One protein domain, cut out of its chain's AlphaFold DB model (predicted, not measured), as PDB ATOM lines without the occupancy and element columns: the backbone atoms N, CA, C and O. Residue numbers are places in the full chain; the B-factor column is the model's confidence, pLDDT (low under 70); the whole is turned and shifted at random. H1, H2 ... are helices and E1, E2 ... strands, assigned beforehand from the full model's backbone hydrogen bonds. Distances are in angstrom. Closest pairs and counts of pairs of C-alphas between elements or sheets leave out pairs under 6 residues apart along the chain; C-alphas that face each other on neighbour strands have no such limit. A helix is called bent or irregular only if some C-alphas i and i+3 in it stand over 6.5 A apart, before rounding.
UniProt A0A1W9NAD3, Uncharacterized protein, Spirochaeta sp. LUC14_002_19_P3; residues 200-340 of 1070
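This is residues 200 to 340 of the 1070 residues of an uncharacterized protein of Spirochaeta sp. LUC14_002_19_P3 (UniProt A0A1W9NAD3). Picture a long, loose shape with a two-stranded ribbon, E6 and E7, near the middle, a helical hairpin, H4 and H5, making one end of the long axis, a small group of E4, H3 and E5 towards the other end, and a three-stranded sheet, E1, E2 and E3, as a fourth part. The three-stranded sheet E1, E2, E3 lies to one side of the ribbon, with E1 nearest to E6. The printed part has 141 residues with five named helices and seven named strands, in the order E1 H1 E2 E3 H2 E4 H3 E5 E6 H4 H5 E7, a mixed class of helices and strands. The largest sheet, order E1, E2, E3, is antiparallel, E4 and E5 are parallel, and E6 and E7 are antiparallel. The whole is loose, with a radius of gyration of the C-alphas of 19.4 A, and only just elongated, spanning 64 by 32 by 27 A.

Start with E1, residues 208 to 210, an edge strand antiparallel to E2, residues 228 to 235, where N 209 and O 230 are 2.9 A apart, within hydrogen-bond range. E2 bends by 60 degrees at residue 232 and forms a hairpin with E3, residues 238 to 245, the other edge strand; look for N 231 and O 242, within hydrogen-bond range at 3.0 A. H1, residues 211 to 218, only grazes this sheet, with residues 211 to 213; its closest C-alphas to E2 are those of Asp 211 and Ala 228, 5.7 A apart. H2, residues 249 to 254, is not on the sheet and touches no helix. Next come E4, residues 266 to 268, H3, residues 273 to 277, and E5, residues 287 to 289, a strand-helix-strand unit, two parallel neighbour strands with a helix between them along the chain, whose crossover is right-handed; N 268 and O 288 are within hydrogen-bond range at 2.9 A. The closest C-alphas of E4 and H3 are those of Val 268 and Gly 275, 5.6 A apart. E6, residues 299 to 303, is antiparallel to E7, residues 335 to 339, with N 301 and O 337 within hydrogen-bond range at 2.8 A. The closest C-alphas of E1 and E6 are those of Ile 208 and Gly 300, 6.9 A apart, while E5 and E6 are apart. H4, residues 306 to 316, touches H5, residues 319 to 330, as a helical hairpin; their closest C-alphas are those of Leu 315 and Ala 325, 5.6 A apart. They run opposite ways at a shallow tilt of 32 degrees, only just short of steep. In H1, H2, H3 and H4 every O i to N i+4 pair is within hydrogen-bond range; in H5 6 of 8 are.

Find C-alpha 208 at (-108.838, -27.107, -12.514), where E1 begins. E2 then covers 19.7 A from first to last C-alpha, and E3 21.3 A. H1 is 10.5 A long, H2 8.7 A, H3 6.1 A, and E1, E4 and E5 are 6.9, 6.4 and 6.7 A. E6 and E7 each measure 13.4 A. From C-alpha 306 at (-89.307, -31.924, -24.007) H4 runs 15.3 A, and H5 follows with 17.6 A; H5 is irregular, with C-alphas 320 and 323 8.0 A apart. E7 ends at C-alpha 339, (-98.839, -21.358, -9.307).

Look for the two C-alphas farthest apart, those of Asp 264 and Ser 320, at 63.9 A. The printed part has no cut, and its one long link is H2 to E4, with 11 residues. The mean pLDDT of the printed part is 85.1, and the model's confidence is under 70 at residues 219 to 224, 236 to 237, 259 and 261.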
ATOM      1  N   ASP A 200    -102.964 -24.169 -20.263       89.00
ATOM      2  CA  ASP A 200    -103.176 -23.456 -18.997       89.00
ATOM      3  C   ASP A 200    -104.610 -23.656 -18.473       89.00
ATOM      4  O   ASP A 200    -105.588 -23.523 -19.211       89.00
ATOM      5  N   PHE A 201    -104.729 -23.899 -17.170       89.44
ATOM      6  CA  PHE A 201    -105.971 -24.145 -16.440       89.44
ATOM      7  C   PHE A 201    -106.159 -23.138 -15.299       89.44
ATOM      8  O   PHE A 201    -105.184 -22.657 -14.713       89.44
ATOM      9  N   GLY A 202    -107.417 -22.861 -14.953       87.19
ATOM     10  CA  GLY A 202    -107.812 -22.024 -13.822       87.19
ATOM     11  C   GLY A 202    -108.725 -20.871 -14.228       87.19
ATOM     12  O   GLY A 202    -109.613 -21.029 -15.067       87.19
ATOM     13  N   GLN A 203    -108.522 -19.696 -13.628       79.62
ATOM     14  CA  GLN A 203    -109.419 -18.551 -13.817       79.62
ATOM     15  C   GLN A 203    -109.494 -18.123 -15.293       79.62
ATOM     16  O   GLN A 203    -108.463 -17.887 -15.931       79.62
ATOM     17  N   SER A 204    -110.722 -18.018 -15.819       74.88
ATOM     18  CA  SER A 204    -111.023 -17.652 -17.216       74.88
ATOM     19  C   SER A 204    -110.416 -18.594 -18.272       74.88
ATOM     20  O   SER A 204    -110.138 -18.165 -19.392       74.88
ATOM     21  N   ARG A 205    -110.188 -19.866 -17.918       82.50
ATOM     22  CA  ARG A 205    -109.620 -20.931 -18.768       82.50
ATOM     23  C   ARG A 205    -110.361 -22.253 -18.517       82.50
ATOM     24  O   ARG A 205    -111.418 -22.256 -17.891       82.50
ATOM     25  N   TRP A 206    -109.815 -23.377 -18.988       85.25
ATOM     26  CA  TRP A 206    -110.302 -24.701 -18.595       85.25
ATOM     27  C   TRP A 206    -110.199 -24.903 -17.080       85.25
ATOM     28  O   TRP A 206    -109.232 -24.476 -16.446       85.25
ATOM     29  N   SER A 207    -111.205 -25.556 -16.499       86.50
ATOM     30  CA  SER A 207    -111.309 -25.726 -15.052       86.50
ATOM     31  C   SER A 207    -110.234 -26.672 -14.516       86.50
ATOM     32  O   SER A 207    -110.055 -27.775 -15.042       86.50
ATOM     33  N   ILE A 208    -109.594 -26.255 -13.429       90.12
ATOM     34  CA  ILE A 208    -108.838 -27.107 -12.514       90.12
ATOM     35  C   ILE A 208    -109.309 -26.788 -11.096       90.12
ATOM     36  O   ILE A 208    -109.433 -25.612 -10.750       90.12
ATOM     37  N   SER A 209    -109.587 -27.811 -10.299       89.69
ATOM     38  CA  SER A 209    -109.854 -27.682  -8.866       89.69
ATOM     39  C   SER A 209    -108.959 -28.641  -8.091       89.69
ATOM     40  O   SER A 209    -108.565 -29.693  -8.600       89.69
ATOM     41  N   PHE A 210    -108.590 -28.233  -6.881       88.88
ATOM     42  CA  PHE A 210    -107.785 -29.017  -5.954       88.88
ATOM     43  C   PHE A 210    -108.601 -29.195  -4.680       88.88
ATOM     44  O   PHE A 210    -108.937 -28.197  -4.044       88.88
ATOM     45  N   ASP A 211    -108.874 -30.433  -4.286       88.00
ATOM     46  CA  ASP A 211    -109.782 -30.740  -3.174       88.00
ATOM     47  C   ASP A 211    -109.310 -30.113  -1.851       88.00
ATOM     48  O   ASP A 211    -110.112 -29.624  -1.061       88.00
ATOM     49  N   ILE A 212    -107.990 -30.017  -1.635       85.25
ATOM     50  CA  ILE A 212    -107.413 -29.330  -0.466       85.25
ATOM     51  C   ILE A 212    -107.808 -27.846  -0.383       85.25
ATOM     52  O   ILE A 212    -107.943 -27.298   0.709       85.25
ATOM     53  N   HIS A 213    -107.996 -27.191  -1.527       84.00
ATOM     54  CA  HIS A 213    -108.393 -25.791  -1.592       84.00
ATOM     55  C   HIS A 213    -109.891 -25.618  -1.306       84.00
ATOM     56  O   HIS A 213    -110.291 -24.619  -0.713       84.00
ATOM     57  N   GLU A 214    -110.719 -26.579  -1.720       77.50
ATOM     58  CA  GLU A 214    -112.151 -26.598  -1.407       77.50
ATOM     59  C   GLU A 214    -112.375 -26.883   0.082       77.50
ATOM     60  O   GLU A 214    -113.134 -26.168   0.734       77.50
ATOM     61  N   PHE A 215    -111.622 -27.829   0.649       80.88
ATOM     62  CA  PHE A 215    -111.647 -28.138   2.077       80.88
ATOM     63  C   PHE A 215    -111.292 -26.930   2.949       80.88
ATOM     64  O   PHE A 215    -112.061 -26.571   3.839       80.88
ATOM     65  N   LYS A 216    -110.170 -26.249   2.665       81.88
ATOM     66  CA  LYS A 216    -109.752 -25.053   3.421       81.88
ATOM     67  C   LYS A 216    -110.737 -23.882   3.308       81.88
ATOM     68  O   LYS A 216    -110.681 -22.986   4.140       81.88
ATOM     69  N   LYS A 217    -111.617 -23.876   2.299       74.81
ATOM     70  CA  LYS A 217    -112.612 -22.818   2.081       74.81
ATOM     71  C   LYS A 217    -113.967 -23.119   2.728       74.81
ATOM     72  O   LYS A 217    -114.582 -22.204   3.261       74.81
ATOM     73  N   ASN A 218    -114.434 -24.365   2.644       71.00
ATOM     74  CA  ASN A 218    -115.824 -24.718   2.954       71.00
ATOM     75  C   ASN A 218    -115.987 -25.577   4.221       71.00
ATOM     76  O   ASN A 218    -117.109 -25.742   4.677       71.00
ATOM     77  N   GLY A 219    -114.913 -26.146   4.780       67.44
ATOM     78  CA  GLY A 219    -114.966 -26.895   6.045       67.44
ATOM     79  C   GLY A 219    -115.784 -28.203   6.048       67.44
ATOM     80  O   GLY A 219    -115.899 -28.822   7.103       67.44
ATOM     81  N   GLU A 220    -116.337 -28.664   4.917       62.56
ATOM     82  CA  GLU A 220    -117.266 -29.809   4.879       62.56
ATOM     83  C   GLU A 220    -116.678 -31.148   4.360       62.56
ATOM     84  O   GLU A 220    -116.145 -31.235   3.257       62.56
ATOM     85  N   LYS A 221    -116.902 -32.179   5.205       50.91
ATOM     86  CA  LYS A 221    -116.984 -33.663   5.100       50.91
ATOM     87  C   LYS A 221    -115.828 -34.561   4.600       50.91
ATOM     88  O   LYS A 221    -115.136 -34.335   3.617       50.91
ATOM     89  N   ASN A 222    -115.713 -35.674   5.339       54.44
ATOM     90  CA  ASN A 222    -114.760 -36.782   5.243       54.44
ATOM     91  C   ASN A 222    -115.004 -37.726   4.042       54.44
ATOM     92  O   ASN A 222    -116.166 -37.984   3.726       54.44
ATOM     93  N   PRO A 223    -113.956 -38.389   3.504       56.59
ATOM     94  CA  PRO A 223    -112.533 -38.084   3.649       56.59
ATOM     95  C   PRO A 223    -112.019 -37.261   2.456       56.59
ATOM     96  O   PRO A 223    -112.019 -37.722   1.313       56.59
ATOM     97  N   VAL A 224    -111.507 -36.057   2.731       69.19
ATOM     98  CA  VAL A 224    -110.838 -35.232   1.718       69.19
ATOM     99  C   VAL A 224    -109.485 -35.838   1.379       69.19
ATOM    100  O   VAL A 224    -108.572 -35.912   2.204       69.19
ATOM    101  N   ASN A 225    -109.322 -36.233   0.122       83.44
ATOM    102  CA  ASN A 225    -108.024 -36.615  -0.400       83.44
ATOM    103  C   ASN A 225    -107.244 -35.349  -0.787       83.44
ATOM    104  O   ASN A 225    -107.443 -34.805  -1.867       83.44
ATOM    105  N   ILE A 226    -106.291 -34.912   0.045       84.06
ATOM    106  CA  ILE A 226    -105.442 -33.727  -0.226       84.06
ATOM    107  C   ILE A 226    -104.663 -33.795  -1.554       84.06
ATOM    108  O   ILE A 226    -104.124 -32.794  -2.029       84.06
ATOM    109  N   HIS A 227    -104.573 -34.988  -2.143       87.44
ATOM    110  CA  HIS A 227    -103.913 -35.270  -3.411       87.44
ATOM    111  C   HIS A 227    -104.868 -35.391  -4.593       87.44
ATOM    112  O   HIS A 227    -104.401 -35.607  -5.711       87.44
ATOM    113  N   ALA A 228    -106.173 -35.276  -4.383       90.19
ATOM    114  CA  ALA A 228    -107.132 -35.237  -5.468       90.19
ATOM    115  C   ALA A 228    -107.126 -33.861  -6.151       90.19
ATOM    116  O   ALA A 228    -106.876 -32.815  -5.540       90.19
ATOM    117  N   LEU A 229    -107.304 -33.900  -7.467       90.81
ATOM    118  CA  LEU A 229    -107.563 -32.738  -8.299       90.81
ATOM    119  C   LEU A 229    -108.511 -33.144  -9.425       90.81
ATOM    120  O   LEU A 229    -108.460 -34.276  -9.910       90.81
ATOM    121  N   THR A 230    -109.322 -32.201  -9.891       91.38
ATOM    122  CA  THR A 230    -110.218 -32.402 -11.034       91.38
ATOM    123  C   THR A 230    -109.844 -31.445 -12.156       91.38
ATOM    124  O   THR A 230    -109.665 -30.250 -11.929       91.38
ATOM    125  N   MET A 231    -109.723 -31.950 -13.389       90.69
ATOM    126  CA  MET A 231    -109.373 -31.147 -14.571       90.69
ATOM    127  C   MET A 231    -110.293 -31.434 -15.752       90.69
ATOM    128  O   MET A 231    -110.668 -32.577 -15.996       90.69
ATOM    129  N   GLY A 232    -110.623 -30.406 -16.535       87.88
ATOM    130  CA  GLY A 232    -111.330 -30.587 -17.806       87.88
ATOM    131  C   GLY A 232    -110.382 -31.046 -18.917       87.88
ATOM    132  O   GLY A 232    -109.658 -30.224 -19.469       87.88
ATOM    133  N   LEU A 233    -110.389 -32.333 -19.273       83.88
ATOM    134  CA  LEU A 233    -109.537 -32.893 -20.331       83.88
ATOM    135  C   LEU A 233    -110.344 -33.227 -21.584       83.88
ATOM    136  O   LEU A 233    -111.505 -33.617 -21.508       83.88
ATOM    137  N   VAL A 234    -109.723 -33.104 -22.756       76.12
ATOM    138  CA  VAL A 234    -110.363 -33.490 -24.018       76.12
ATOM    139  C   VAL A 234    -110.263 -35.006 -24.196       76.12
ATOM    140  O   VAL A 234    -109.169 -35.548 -24.315       76.12
ATOM    141  N   SER A 235    -111.409 -35.683 -24.258       74.50
ATOM    142  CA  SER A 235    -111.532 -37.113 -24.556       74.50
ATOM    143  C   SER A 235    -112.618 -37.329 -25.607       74.50
ATOM    144  O   SER A 235    -113.715 -36.785 -25.491       74.50
ATOM    145  N   LYS A 236    -112.314 -38.087 -26.670       63.66
ATOM    146  CA  LYS A 236    -113.254 -38.426 -27.764       63.66
ATOM    147  C   LYS A 236    -114.103 -37.229 -28.246       63.66
ATOM    148  O   LYS A 236    -115.309 -37.351 -28.441       63.66
ATOM    149  N   LYS A 237    -113.457 -36.071 -28.457       66.38
ATOM    150  CA  LYS A 237    -114.059 -34.804 -28.940       66.38
ATOM    151  C   LYS A 237    -114.957 -34.056 -27.937       66.38
ATOM    152  O   LYS A 237    -115.621 -33.102 -28.330       66.38
ATOM    153  N   ARG A 238    -114.976 -34.441 -26.658       72.50
ATOM    154  CA  ARG A 238    -115.683 -33.728 -25.579       72.50
ATOM    155  C   ARG A 238    -114.718 -33.360 -24.460       72.50
ATOM    156  O   ARG A 238    -113.704 -34.025 -24.269       72.50
ATOM    157  N   ILE A 239    -115.034 -32.304 -23.717       74.38
ATOM    158  CA  ILE A 239    -114.327 -31.988 -22.474       74.38
ATOM    159  C   ILE A 239    -114.973 -32.820 -21.369       74.38
ATOM    160  O   ILE A 239    -116.172 -32.703 -21.125       74.38
ATOM    161  N   VAL A 240    -114.180 -33.666 -20.723       84.00
ATOM    162  CA  VAL A 240    -114.594 -34.541 -19.629       84.00
ATOM    163  C   VAL A 240    -113.866 -34.095 -18.369       84.00
ATOM    164  O   VAL A 240    -112.641 -33.947 -18.366       84.00
ATOM    165  N   LYS A 241    -114.620 -33.869 -17.287       87.12
ATOM    166  CA  LYS A 241    -114.027 -33.693 -15.960       87.12
ATOM    167  C   LYS A 241    -113.354 -35.003 -15.574       87.12
ATOM    168  O   LYS A 241    -114.007 -36.035 -15.493       87.12
ATOM    169  N   THR A 242    -112.043 -34.950 -15.419       89.75
ATOM    170  CA  THR A 242    -111.215 -36.105 -15.101       89.75
ATOM    171  C   THR A 242    -110.679 -35.922 -13.696       89.75
ATOM    172  O   THR A 242    -109.976 -34.944 -13.427       89.75
ATOM    173  N   GLU A 243    -111.020 -36.857 -12.821       91.25
ATOM    174  CA  GLU A 243    -110.456 -36.945 -11.480       91.25
ATOM    175  C   GLU A 243    -109.066 -37.569 -11.561       91.25
ATOM    176  O   GLU A 243    -108.855 -38.611 -12.187       91.25
ATOM    177  N   LEU A 244    -108.094 -36.906 -10.947       90.50
ATOM    178  CA  LEU A 244    -106.701 -37.316 -10.941       90.50
ATOM    179  C   LEU A 244    -106.146 -37.229  -9.523       90.50
ATOM    180  O   LEU A 244    -106.640 -36.489  -8.675       90.50
ATOM    181  N   LYS A 245    -105.062 -37.967  -9.280       89.69
ATOM    182  CA  LYS A 245    -104.268 -37.842  -8.058       89.69
ATOM    183  C   LYS A 245    -102.885 -37.315  -8.394       89.69
ATOM    184  O   LYS A 245    -102.218 -37.833  -9.291       89.69
ATOM    185  N   TRP A 246    -102.435 -36.309  -7.661       86.81
ATOM    186  CA  TRP A 246    -101.078 -35.790  -7.760       86.81
ATOM    187  C   TRP A 246    -100.232 -36.294  -6.588       86.81
ATOM    188  O   TRP A 246    -100.735 -36.574  -5.509       86.81
ATOM    189  N   SER A 247     -98.922 -36.441  -6.777       85.25
ATOM    190  CA  SER A 247     -98.034 -36.867  -5.693       85.25
ATOM    191  C   SER A 247     -96.705 -36.139  -5.772       85.25
ATOM    192  O   SER A 247     -96.005 -36.191  -6.783       85.25
ATOM    193  N   SER A 248     -96.347 -35.441  -4.693       85.94
ATOM    194  CA  SER A 248     -95.025 -34.843  -4.544       85.94
ATOM    195  C   SER A 248     -94.675 -34.658  -3.073       85.94
ATOM    196  O   SER A 248     -95.082 -33.688  -2.436       85.94
ATOM    197  N   LYS A 249     -93.836 -35.561  -2.546       85.38
ATOM    198  CA  LYS A 249     -93.343 -35.493  -1.157       85.38
ATOM    199  C   LYS A 249     -92.713 -34.136  -0.839       85.38
ATOM    200  O   LYS A 249     -92.983 -33.548   0.201       85.38
ATOM    201  N   ARG A 250     -91.900 -33.620  -1.770       85.81
ATOM    202  CA  ARG A 250     -91.222 -32.324  -1.630       85.81
ATOM    203  C   ARG A 250     -92.205 -31.157  -1.633       85.81
ATOM    204  O   ARG A 250     -91.940 -30.139  -1.004       85.81
ATOM    205  N   LEU A 251     -93.287 -31.251  -2.399       83.94
ATOM    206  CA  LEU A 251     -94.266 -30.178  -2.440       83.94
ATOM    207  C   LEU A 251     -95.080 -30.133  -1.153       83.94
ATOM    208  O   LEU A 251     -95.142 -29.068  -0.547       83.94
ATOM    209  N   ASN A 252     -95.584 -31.288  -0.708       86.94
ATOM    210  CA  ASN A 252     -96.295 -31.428   0.562       86.94
ATOM    211  C   ASN A 252     -95.478 -30.836   1.710       86.94
ATOM    212  O   ASN A 252     -95.978 -29.999   2.452       86.94
ATOM    213  N   SER A 253     -94.192 -31.199   1.795       87.19
ATOM    214  CA  SER A 253     -93.307 -30.701   2.848       87.19
ATOM    215  C   SER A 253     -93.042 -29.198   2.746       87.19
ATOM    216  O   SER A 253     -92.973 -28.516   3.758       87.19
ATOM    217  N   ASN A 254     -92.863 -28.655   1.536       89.06
ATOM    218  CA  ASN A 254     -92.517 -27.240   1.359       89.06
ATOM    219  C   ASN A 254     -93.704 -26.296   1.554       89.06
ATOM    220  O   ASN A 254     -93.480 -25.110   1.800       89.06
ATOM    221  N   LEU A 255     -94.919 -26.804   1.364       88.44
ATOM    222  CA  LEU A 255     -96.159 -26.059   1.530       88.44
ATOM    223  C   LEU A 255     -96.879 -26.381   2.845       88.44
ATOM    224  O   LEU A 255     -97.975 -25.878   3.036       88.44
ATOM    225  N   ALA A 256     -96.286 -27.214   3.713       87.75
ATOM    226  CA  ALA A 256     -96.905 -27.673   4.961       87.75
ATOM    227  C   ALA A 256     -98.380 -28.076   4.764       87.75
ATOM    228  O   ALA A 256     -99.260 -27.636   5.493       87.75
ATOM    229  N   LEU A 257     -98.662 -28.865   3.719       84.69
ATOM    230  CA  LEU A 257    -100.040 -29.235   3.391       84.69
ATOM    231  C   LEU A 257    -100.571 -30.226   4.428       84.69
ATOM    232  O   LEU A 257    -100.175 -31.392   4.431       84.69
ATOM    233  N   SER A 258    -101.483 -29.752   5.267       76.38
ATOM    234  CA  SER A 258    -102.225 -30.525   6.260       76.38
ATOM    235  C   SER A 258    -103.698 -30.112   6.260       76.38
ATOM    236  O   SER A 258    -104.055 -29.000   5.852       76.38
ATOM    237  N   LEU A 259    -104.565 -31.024   6.709       68.19
ATOM    238  CA  LEU A 259    -105.983 -30.724   6.929       68.19
ATOM    239  C   LEU A 259    -106.122 -29.718   8.084       68.19
ATOM    240  O   LEU A 259    -106.735 -28.665   7.926       68.19
ATOM    241  N   GLU A 260    -105.424 -29.963   9.187       71.06
ATOM    242  CA  GLU A 260    -105.426 -29.099  10.369       71.06
ATOM    243  C   GLU A 260    -104.277 -28.088  10.328       71.06
ATOM    244  O   GLU A 260    -103.148 -28.425   9.966       71.06
ATOM    245  N   SER A 261    -104.571 -26.840  10.686       69.94
ATOM    246  CA  SER A 261    -103.583 -25.775  10.876       69.94
ATOM    247  C   SER A 261    -103.645 -25.356  12.345       69.94
ATOM    248  O   SER A 261    -104.687 -24.844  12.744       69.94
ATOM    249  N   PRO A 262    -102.591 -25.579  13.150       77.69
ATOM    250  CA  PRO A 262    -102.579 -25.145  14.546       77.69
ATOM    251  C   PRO A 262    -102.756 -23.627  14.648       77.69
ATOM    252  O   PRO A 262    -102.169 -22.896  13.846       77.69
ATOM    253  N   GLU A 263    -103.538 -23.153  15.622       74.75
ATOM    254  CA  GLU A 263    -103.769 -21.714  15.841       74.75
ATOM    255  C   GLU A 263    -102.476 -20.964  16.202       74.75
ATOM    256  O   GLU A 263    -102.315 -19.798  15.859       74.75
ATOM    257  N   ASP A 264    -101.513 -21.643  16.829       84.38
ATOM    258  CA  ASP A 264    -100.226 -21.081  17.247       84.38
ATOM    259  C   ASP A 264     -99.122 -21.184  16.170       84.38
ATOM    260  O   ASP A 264     -97.946 -20.889  16.434       84.38
ATOM    261  N   ALA A 265     -99.467 -21.629  14.959       87.69
ATOM    262  CA  ALA A 265     -98.514 -21.812  13.874       87.69
ATOM    263  C   ALA A 265     -97.984 -20.471  13.342       87.69
ATOM    264  O   ALA A 265     -98.735 -19.542  13.060       87.69
ATOM    265  N   ILE A 266     -96.668 -20.394  13.140       90.56
ATOM    266  CA  ILE A 266     -96.006 -19.179  12.647       90.56
ATOM    267  C   ILE A 266     -96.172 -19.076  11.128       90.56
ATOM    268  O   ILE A 266     -95.974 -20.060  10.406       90.56
ATOM    269  N   GLU A 267     -96.484 -17.883  10.626       91.75
ATOM    270  CA  GLU A 267     -96.535 -17.638   9.187       91.75
ATOM    271  C   GLU A 267     -95.137 -17.616   8.559       91.75
ATOM    272  O   GLU A 267     -94.208 -16.958   9.023       91.75
ATOM    273  N   VAL A 268     -94.978 -18.363   7.467       92.94
ATOM    274  CA  VAL A 268     -93.748 -18.415   6.671       92.94
ATOM    275  C   VAL A 268     -94.084 -18.348   5.192       92.94
ATOM    276  O   VAL A 268     -95.103 -18.862   4.741       92.94
ATOM    277  N   SER A 269     -93.172 -17.839   4.366       91.44
ATOM    278  CA  SER A 269     -93.366 -17.897   2.907       91.44
ATOM    279  C   SER A 269     -93.308 -19.319   2.356       91.44
ATOM    280  O   SER A 269     -93.942 -19.628   1.350       91.44
ATOM    281  N   ARG A 270     -92.497 -20.187   2.977       92.06
ATOM    282  CA  ARG A 270     -92.372 -21.622   2.666       92.06
ATOM    283  C   ARG A 270     -91.902 -22.390   3.894       92.06
ATOM    284  O   ARG A 270     -90.914 -21.997   4.505       92.06
ATOM    285  N   ALA A 271     -92.434 -23.586   4.130       91.94
ATOM    286  CA  ALA A 271     -92.034 -24.468   5.238       91.94
ATOM    287  C   ALA A 271     -90.636 -25.111   5.077       91.94
ATOM    288  O   ALA A 271     -90.248 -26.025   5.804       91.94
ATOM    289  N   THR A 272     -89.858 -24.633   4.107       91.19
ATOM    290  CA  THR A 272     -88.439 -24.959   3.945       91.19
ATOM    291  C   THR A 272     -87.604 -24.429   5.110       91.19
ATOM    292  O   THR A 272     -87.987 -23.465   5.766       91.19
ATOM    293  N   ARG A 273     -86.391 -24.970   5.279       91.12
ATOM    294  CA  ARG A 273     -85.410 -24.463   6.253       91.12
ATOM    295  C   ARG A 273     -85.171 -22.949   6.135       91.12
ATOM    296  O   ARG A 273     -85.076 -22.286   7.153       91.12
ATOM    297  N   LEU A 274     -85.116 -22.403   4.913       92.75
ATOM    298  CA  LEU A 274     -84.918 -20.962   4.695       92.75
ATOM    299  C   LEU A 274     -86.138 -20.128   5.084       92.75
ATOM    300  O   LEU A 274     -85.983 -19.108   5.733       92.75
ATOM    301  N   GLY A 275     -87.345 -20.564   4.717       92.31
ATOM    302  CA  GLY A 275     -88.554 -19.822   5.079       92.31
ATOM    303  C   GLY A 275     -88.829 -19.829   6.582       92.31
ATOM    304  O   GLY A 275     -89.278 -18.820   7.102       92.31
ATOM    305  N   ARG A 276     -88.468 -20.907   7.288       92.75
ATOM    306  CA  ARG A 276     -88.470 -20.944   8.760       92.75
ATOM    307  C   ARG A 276     -87.416 -20.012   9.357       92.75
ATOM    308  O   ARG A 276     -87.730 -19.224  10.238       92.75
ATOM    309  N   ALA A 277     -86.190 -20.058   8.833       92.56
ATOM    310  CA  ALA A 277     -85.102 -19.189   9.275       92.56
ATOM    311  C   ALA A 277     -85.407 -17.696   9.082       92.56
ATOM    312  O   ALA A 277     -84.980 -16.890   9.898       92.56
ATOM    313  N   ALA A 278     -86.155 -17.340   8.034       92.56
ATOM    314  CA  ALA A 278     -86.537 -15.959   7.744       92.56
ATOM    315  C   ALA A 278     -87.362 -15.303   8.860       92.56
ATOM    316  O   ALA A 278     -87.306 -14.088   8.982       92.56
ATOM    317  N   VAL A 279     -88.064 -16.097   9.674       91.00
ATOM    318  CA  VAL A 279     -88.896 -15.631  10.799       91.00
ATOM    319  C   VAL A 279     -88.432 -16.202  12.148       91.00
ATOM    320  O   VAL A 279     -89.173 -16.206  13.124       91.00
ATOM    321  N   GLY A 280     -87.231 -16.792  12.205       88.75
ATOM    322  CA  GLY A 280     -86.693 -17.388  13.434       88.75
ATOM    323  C   GLY A 280     -87.410 -18.652  13.941       88.75
ATOM    324  O   GLY A 280     -87.183 -19.062  15.077       88.75
ATOM    325  N   ALA A 281     -88.243 -19.311  13.126       89.12
ATOM    326  CA  ALA A 281     -88.983 -20.504  13.544       89.12
ATOM    327  C   ALA A 281     -88.078 -21.746  13.676       89.12
ATOM    328  O   ALA A 281     -87.253 -22.040  12.804       89.12
ATOM    329  N   SER A 282     -88.277 -22.533  14.741       86.38
ATOM    330  CA  SER A 282     -87.572 -23.805  14.941       86.38
ATOM    331  C   SER A 282     -88.040 -24.890  13.956       86.38
ATOM    332  O   SER A 282     -89.003 -24.721  13.198       86.38
ATOM    333  N   GLN A 283     -87.332 -26.025  13.928       85.31
ATOM    334  CA  GLN A 283     -87.678 -27.142  13.043       85.31
ATOM    335  C   GLN A 283     -89.040 -27.759  13.397       85.31
ATOM    336  O   GLN A 283     -89.806 -28.072  12.486       85.31
ATOM    337  N   ASP A 284     -89.328 -27.896  14.692       86.31
ATOM    338  CA  ASP A 284     -90.499 -28.620  15.199       86.31
ATOM    339  C   ASP A 284     -91.728 -27.718  15.382       86.31
ATOM    340  O   ASP A 284     -92.841 -28.209  15.546       86.31
ATOM    341  N   ARG A 285     -91.557 -26.391  15.301       87.56
ATOM    342  CA  ARG A 285     -92.671 -25.441  15.379       87.56
ATOM    343  C   ARG A 285     -93.626 -25.627  14.196       87.56
ATOM    344  O   ARG A 285     -93.186 -25.718  13.042       87.56
ATOM    345  N   ALA A 286     -94.928 -25.646  14.461       90.31
ATOM    346  CA  ALA A 286     -95.942 -25.627  13.415       90.31
ATOM    347  C   ALA A 286     -95.853 -24.328  12.596       90.31
ATOM    348  O   ALA A 286     -95.561 -23.262  13.139       90.31
ATOM    349  N   VAL A 287     -96.067 -24.420  11.280       91.44
ATOM    350  CA  VAL A 287     -96.015 -23.255  10.384       91.44
ATOM    351  C   VAL A 287     -97.158 -23.273   9.387       91.44
ATOM    352  O   VAL A 287     -97.507 -24.333   8.868       91.44
ATOM    353  N   ASN A 288     -97.661 -22.085   9.068       91.44
ATOM    354  CA  ASN A 288     -98.627 -21.851   8.002       91.44
ATOM    355  C   ASN A 288     -97.954 -21.107   6.847       91.44
ATOM    356  O   ASN A 288     -97.026 -20.323   7.047       91.44
ATOM    357  N   ILE A 289     -98.392 -21.371   5.617       92.25
ATOM    358  CA  ILE A 289     -97.821 -20.716   4.439       92.25
ATOM    359  C   ILE A 289     -98.615 -19.459   4.100       92.25
ATOM    360  O   ILE A 289     -99.746 -19.558   3.620       92.25
ATOM    361  N   ALA A 290     -97.988 -18.298   4.267       89.94
ATOM    362  CA  ALA A 290     -98.606 -17.010   3.979       89.94
ATOM    363  C   ALA A 290     -99.015 -16.902   2.495       89.94
ATOM    364  O   ALA A 290     -98.225 -17.213   1.590       89.94
ATOM    365  N   GLY A 291    -100.250 -16.476   2.217       88.31
ATOM    366  CA  GLY A 291    -100.777 -16.353   0.852       88.31
ATOM    367  C   GLY A 291    -101.270 -17.636   0.180       88.31
ATOM    368  O   GLY A 291    -101.835 -17.569  -0.911       88.31
ATOM    369  N   LEU A 292    -101.066 -18.819   0.772       89.50
ATOM    370  CA  LEU A 292    -101.267 -20.083   0.050       89.50
ATOM    371  C   LEU A 292    -102.723 -20.325  -0.390       89.50
ATOM    372  O   LEU A 292    -102.936 -20.807  -1.505       89.50
ATOM    373  N   PHE A 293    -103.698 -19.983   0.455       88.31
ATOM    374  CA  PHE A 293    -105.133 -20.215   0.220       88.31
ATOM    375  C   PHE A 293    -105.959 -18.919   0.097       88.31
ATOM    376  O   PHE A 293    -107.182 -18.975   0.054       88.31
ATOM    377  N   GLU A 294    -105.316 -17.748   0.008       86.69
ATOM    378  CA  GLU A 294    -106.010 -16.450  -0.114       86.69
ATOM    379  C   GLU A 294    -106.666 -16.245  -1.491       86.69
ATOM    380  O   GLU A 294    -107.633 -15.499  -1.640       86.69
ATOM    381  N   SER A 295    -106.127 -16.878  -2.536       83.25
ATOM    382  CA  SER A 295    -106.722 -16.853  -3.877       83.25
ATOM    383  C   SER A 295    -107.936 -17.779  -3.966       83.25
ATOM    384  O   SER A 295    -107.979 -18.784  -3.280       83.25
ATOM    385  N   ALA A 296    -108.873 -17.537  -4.889       81.56
ATOM    386  CA  ALA A 296    -110.047 -18.407  -5.070       81.56
ATOM    387  C   ALA A 296    -109.725 -19.857  -5.504       81.56
ATOM    388  O   ALA A 296    -110.580 -20.732  -5.380       81.56
ATOM    389  N   GLY A 297    -108.529 -20.102  -6.042       84.25
ATOM    390  CA  GLY A 297    -108.048 -21.407  -6.486       84.25
ATOM    391  C   GLY A 297    -106.629 -21.307  -7.046       84.25
ATOM    392  O   GLY A 297    -106.169 -20.222  -7.415       84.25
ATOM    393  N   TRP A 298    -105.929 -22.436  -7.156       88.62
ATOM    394  CA  TRP A 298    -104.615 -22.483  -7.804       88.62
ATOM    395  C   TRP A 298    -104.747 -22.678  -9.318       88.62
ATOM    396  O   TRP A 298    -105.455 -23.566  -9.785       88.62
ATOM    397  N   ASN A 299    -104.009 -21.887 -10.098       89.94
ATOM    398  CA  ASN A 299    -103.877 -22.119 -11.539       89.94
ATOM    399  C   ASN A 299    -102.898 -23.270 -11.808       89.94
ATOM    400  O   ASN A 299    -101.951 -23.472 -11.041       89.94
ATOM    401  N   GLY A 300    -103.078 -23.974 -12.928       90.12
ATOM    402  CA  GLY A 300    -102.250 -25.116 -13.321       90.12
ATOM    403  C   GLY A 300    -101.848 -25.088 -14.794       90.12
ATOM    404  O   GLY A 300    -102.535 -24.503 -15.621       90.12
ATOM    405  N   ARG A 301    -100.744 -25.749 -15.136       92.38
ATOM    406  CA  ARG A 301    -100.294 -25.992 -16.509       92.38
ATOM    407  C   ARG A 301     -99.915 -27.455 -16.668       92.38
ATOM    408  O   ARG A 301     -99.057 -27.940 -15.931       92.38
ATOM    409  N   LEU A 302    -100.514 -28.134 -17.643       91.00
ATOM    410  CA  LEU A 302    -100.236 -29.542 -17.941       91.00
ATOM    411  C   LEU A 302     -99.104 -29.659 -18.966       91.00
ATOM    412  O   LEU A 302     -99.214 -29.139 -20.076       91.00
ATOM    413  N   GLN A 303     -98.017 -30.336 -18.600       93.00
ATOM    414  CA  GLN A 303     -96.780 -30.371 -19.378       93.00
ATOM    415  C   GLN A 303     -96.227 -31.785 -19.552       93.00
ATOM    416  O   GLN A 303     -96.509 -32.688 -18.764       93.00
ATOM    417  N   ALA A 304     -95.379 -31.938 -20.570       92.50
ATOM    418  CA  ALA A 304     -94.634 -33.157 -20.855       92.50
ATOM    419  C   ALA A 304     -93.132 -32.855 -21.054       92.50
ATOM    420  O   ALA A 304     -92.773 -31.754 -21.491       92.50
ATOM    421  N   PRO A 305     -92.225 -33.801 -20.737       91.94
ATOM    422  CA  PRO A 305     -90.796 -33.631 -20.932       91.94
ATOM    423  C   PRO A 305     -90.449 -33.409 -22.399       91.94
ATOM    424  O   PRO A 305     -90.739 -34.241 -23.256       91.94
ATOM    425  N   ARG A 306     -89.727 -32.320 -22.662       90.62
ATOM    426  CA  ARG A 306     -89.307 -31.924 -24.007       90.62
ATOM    427  C   ARG A 306     -88.611 -33.050 -24.783       90.62
ATOM    428  O   ARG A 306     -88.980 -33.314 -25.917       90.62
ATOM    429  N   LYS A 307     -87.701 -33.780 -24.127       88.12
ATOM    430  CA  LYS A 307     -86.972 -34.913 -24.725       88.12
ATOM    431  C   LYS A 307     -87.880 -36.062 -25.171       88.12
ATOM    432  O   LYS A 307     -87.556 -36.743 -26.132       88.12
ATOM    433  N   GLN A 308     -88.991 -36.304 -24.466       90.88
ATOM    434  CA  GLN A 308     -89.949 -37.340 -24.867       90.88
ATOM    435  C   GLN A 308     -90.734 -36.900 -26.106       90.88
ATOM    436  O   GLN A 308     -90.951 -37.711 -26.994       90.88
ATOM    437  N   LEU A 309     -91.098 -35.617 -26.188       92.50
ATOM    438  CA  LEU A 309     -91.793 -35.055 -27.349       92.50
ATOM    439  C   LEU A 309     -90.893 -35.004 -28.593       92.50
ATOM    440  O   LEU A 309     -91.335 -35.358 -29.674       92.50
ATOM    441  N   GLU A 310     -89.621 -34.635 -28.436       90.31
ATOM    442  CA  GLU A 310     -88.638 -34.645 -29.530       90.31
ATOM    443  C   GLU A 310     -88.336 -36.064 -30.024       90.31
ATOM    444  O   GLU A 310     -88.221 -36.281 -31.225       90.31
ATOM    445  N   ALA A 311     -88.235 -37.041 -29.116       87.81
ATOM    446  CA  ALA A 311     -88.095 -38.443 -29.501       87.81
ATOM    447  C   ALA A 311     -89.333 -38.949 -30.254       87.81
ATOM    448  O   ALA A 311     -89.191 -39.701 -31.209       87.81
ATOM    449  N   LEU A 312     -90.531 -38.517 -29.844       90.12
ATOM    450  CA  LEU A 312     -91.765 -38.847 -30.549       90.12
ATOM    451  C   LEU A 312     -91.801 -38.226 -31.949       90.12
ATOM    452  O   LEU A 312     -92.124 -38.937 -32.889       90.12
ATOM    453  N   ALA A 313     -91.411 -36.954 -32.098       89.44
ATOM    454  CA  ALA A 313     -91.362 -36.275 -33.396       89.44
ATOM    455  C   ALA A 313     -90.509 -37.048 -34.412       89.44
ATOM    456  O   ALA A 313     -90.965 -37.324 -35.513       89.44
ATOM    457  N   LYS A 314     -89.314 -37.489 -33.994       86.19
ATOM    458  CA  LYS A 314     -88.411 -38.283 -34.843       86.19
ATOM    459  C   LYS A 314     -89.005 -39.626 -35.270       86.19
ATOM    460  O   LYS A 314     -88.713 -40.097 -36.358       86.19
ATOM    461  N   LEU A 315     -89.797 -40.263 -34.404       87.00
ATOM    462  CA  LEU A 315     -90.441 -41.544 -34.713       87.00
ATOM    463  C   LEU A 315     -91.697 -41.374 -35.574       87.00
ATOM    464  O   LEU A 315     -92.060 -42.302 -36.279       87.00
ATOM    465  N   GLU A 316     -92.374 -40.225 -35.513       83.25
ATOM    466  CA  GLU A 316     -93.550 -39.946 -36.354       83.25
ATOM    467  C   GLU A 316     -93.181 -39.604 -37.804       83.25
ATOM    468  O   GLU A 316     -94.005 -39.780 -38.697       83.25
ATOM    469  N   GLU A 317     -91.943 -39.168 -38.049       79.31
ATOM    470  CA  GLU A 317     -91.393 -38.985 -39.399       79.31
ATOM    471  C   GLU A 317     -91.110 -40.329 -40.102       79.31
ATOM    472  O   GLU A 317     -91.150 -40.403 -41.331       79.31
ATOM    473  N   ASP A 318     -90.896 -41.406 -39.339       81.19
ATOM    474  CA  ASP A 318     -90.609 -42.749 -39.845       81.19
ATOM    475  C   ASP A 318     -91.850 -43.657 -39.767       81.19
ATOM    476  O   ASP A 318     -92.216 -44.179 -38.710       81.19
ATOM    477  N   LYS A 319     -92.488 -43.903 -40.918       74.94
ATOM    478  CA  LYS A 319     -93.679 -44.769 -41.016       74.94
ATOM    479  C   LYS A 319     -93.432 -46.202 -40.525       74.94
ATOM    480  O   LYS A 319     -94.381 -46.861 -40.109       74.94
ATOM    481  N   SER A 320     -92.188 -46.686 -40.534       79.81
ATOM    482  CA  SER A 320     -91.847 -48.025 -40.037       79.81
ATOM    483  C   SER A 320     -91.837 -48.113 -38.501       79.81
ATOM    484  O   SER A 320     -91.933 -49.202 -37.933       79.81
ATOM    485  N   ALA A 321     -91.799 -46.969 -37.809       82.62
ATOM    486  CA  ALA A 321     -91.709 -46.873 -36.357       82.62
ATOM    487  C   ALA A 321     -93.059 -46.607 -35.656       82.62
ATOM    488  O   ALA A 321     -93.086 -46.313 -34.457       82.62
ATOM    489  N   GLU A 322     -94.195 -46.746 -36.348       86.62
ATOM    490  CA  GLU A 322     -95.525 -46.374 -35.832       86.62
ATOM    491  C   GLU A 322     -95.882 -47.068 -34.502       86.62
ATOM    492  O   GLU A 322     -96.368 -46.436 -33.556       86.62
ATOM    493  N   ALA A 323     -95.585 -48.366 -34.374       85.56
ATOM    494  CA  ALA A 323     -95.825 -49.117 -33.142       85.56
ATOM    495  C   ALA A 323     -94.997 -48.575 -31.959       85.56
ATOM    496  O   ALA A 323     -95.504 -48.457 -30.835       85.56
ATOM    497  N   LEU A 324     -93.741 -48.189 -32.214       86.50
ATOM    498  CA  LEU A 324     -92.850 -47.581 -31.225       86.50
ATOM    499  C   LEU A 324     -93.316 -46.170 -30.851       86.50
ATOM    500  O   LEU A 324     -93.352 -45.840 -29.663       86.50
ATOM    501  N   ALA A 325     -93.738 -45.364 -31.830       87.12
ATOM    502  CA  ALA A 325     -94.308 -44.038 -31.608       87.12
ATOM    503  C   ALA A 325     -95.566 -44.117 -30.724       87.12
ATOM    504  O   ALA A 325     -95.675 -43.408 -29.719       87.12
ATOM    505  N   LYS A 326     -96.480 -45.055 -31.015       88.06
ATOM    506  CA  LYS A 326     -97.680 -45.318 -30.204       88.06
ATOM    507  C   LYS A 326     -97.327 -45.751 -28.780       88.06
ATOM    508  O   LYS A 326     -97.897 -45.232 -27.816       88.06
ATOM    509  N   ALA A 327     -96.364 -46.660 -28.624       89.31
ATOM    510  CA  ALA A 327     -95.890 -47.098 -27.313       89.31
ATOM    511  C   ALA A 327     -95.267 -45.944 -26.506       89.31
ATOM    512  O   ALA A 327     -95.512 -45.828 -25.303       89.31
ATOM    513  N   LEU A 328     -94.493 -45.072 -27.157       88.62
ATOM    514  CA  LEU A 328     -93.863 -43.915 -26.526       88.62
ATOM    515  C   LEU A 328     -94.898 -42.853 -26.133       88.62
ATOM    516  O   LEU A 328     -94.843 -42.351 -25.010       88.62
ATOM    517  N   ARG A 329     -95.888 -42.583 -26.993       89.25
ATOM    518  CA  ARG A 329     -97.010 -41.669 -26.725       89.25
ATOM    519  C   ARG A 329     -97.804 -42.089 -25.483       89.25
ATOM    520  O   ARG A 329     -98.072 -41.258 -24.618       89.25
ATOM    521  N   ASN A 330     -98.087 -43.384 -25.334       88.88
ATOM    522  CA  ASN A 330     -98.780 -43.934 -24.161       88.88
ATOM    523  C   ASN A 330     -97.946 -43.880 -22.868       88.88
ATOM    524  O   ASN A 330     -98.492 -43.995 -21.774       88.88
ATOM    525  N   ARG A 331     -96.623 -43.713 -22.977       90.94
ATOM    526  CA  ARG A 331     -95.681 -43.650 -21.846       90.94
ATOM    527  C   ARG A 331     -95.195 -42.229 -21.541       90.94
ATOM    528  O   ARG A 331     -94.285 -42.069 -20.718       90.94
ATOM    529  N   ILE A 332     -95.771 -41.203 -22.179       90.94
ATOM    530  CA  ILE A 332     -95.440 -39.804 -21.886       90.94
ATOM    531  C   ILE A 332     -95.721 -39.524 -20.410       90.94
ATOM    532  O   ILE A 332     -96.810 -39.772 -19.891       90.94
ATOM    533  N   LYS A 333     -94.715 -38.980 -19.726       91.94
ATOM    534  CA  LYS A 333     -94.838 -38.596 -18.322       91.94
ATOM    535  C   LYS A 333     -95.440 -37.205 -18.236       91.94
ATOM    536  O   LYS A 333     -94.739 -36.221 -18.441       91.94
ATOM    537  N   TRP A 334     -96.717 -37.123 -17.902       89.38
ATOM    538  CA  TRP A 334     -97.378 -35.845 -17.671       89.38
ATOM    539  C   TRP A 334     -97.070 -35.307 -16.276       89.38
ATOM    540  O   TRP A 334     -97.006 -36.058 -15.303       89.38
ATOM    541  N   PHE A 335     -96.880 -33.997 -16.174       91.75
ATOM    542  CA  PHE A 335     -96.748 -33.306 -14.898       91.75
ATOM    543  C   PHE A 335     -97.502 -31.981 -14.926       91.75
ATOM    544  O   PHE A 335     -97.655 -31.355 -15.975       91.75
ATOM    545  N   ILE A 336     -97.971 -31.561 -13.756       89.88
ATOM    546  CA  ILE A 336     -98.690 -30.304 -13.579       89.88
ATOM    547  C   ILE A 336     -97.776 -29.334 -12.841       89.88
ATOM    548  O   ILE A 336     -97.283 -29.633 -11.752       89.88
ATOM    549  N   THR A 337     -97.567 -28.163 -13.431       90.44
ATOM    550  CA  THR A 337     -96.992 -27.014 -12.730       90.44
ATOM    551  C   THR A 337     -98.146 -26.157 -12.240       90.44
ATOM    552  O   THR A 337     -98.952 -25.710 -13.048       90.44
ATOM    553  N   PHE A 338     -98.237 -25.908 -10.941       87.62
ATOM    554  CA  PHE A 338     -99.249 -25.023 -10.362       87.62
ATOM    555  C   PHE A 338     -98.586 -23.762  -9.800       87.62
ATOM    556  O   PHE A 338     -97.377 -23.740  -9.565       87.62
ATOM    557  N   SER A 339     -99.361 -22.689  -9.652       85.31
ATOM    558  CA  SER A 339     -98.839 -21.358  -9.307       85.31
ATOM    559  C   SER A 339     -99.581 -20.763  -8.105       85.31
ATOM    560  O   SER A 339    -100.515 -19.985  -8.309       85.31
ATOM    561  N   PRO A 340     -99.199 -21.121  -6.864       86.50
ATOM    562  CA  PRO A 340     -99.748 -20.494  -5.667       86.50
ATOM    563  C   PRO A 340     -99.164 -19.083  -5.497       86.50
ATOM    564  O   PRO A 340     -97.994 -18.843  -5.813       86.50
TER     565      PRO A 340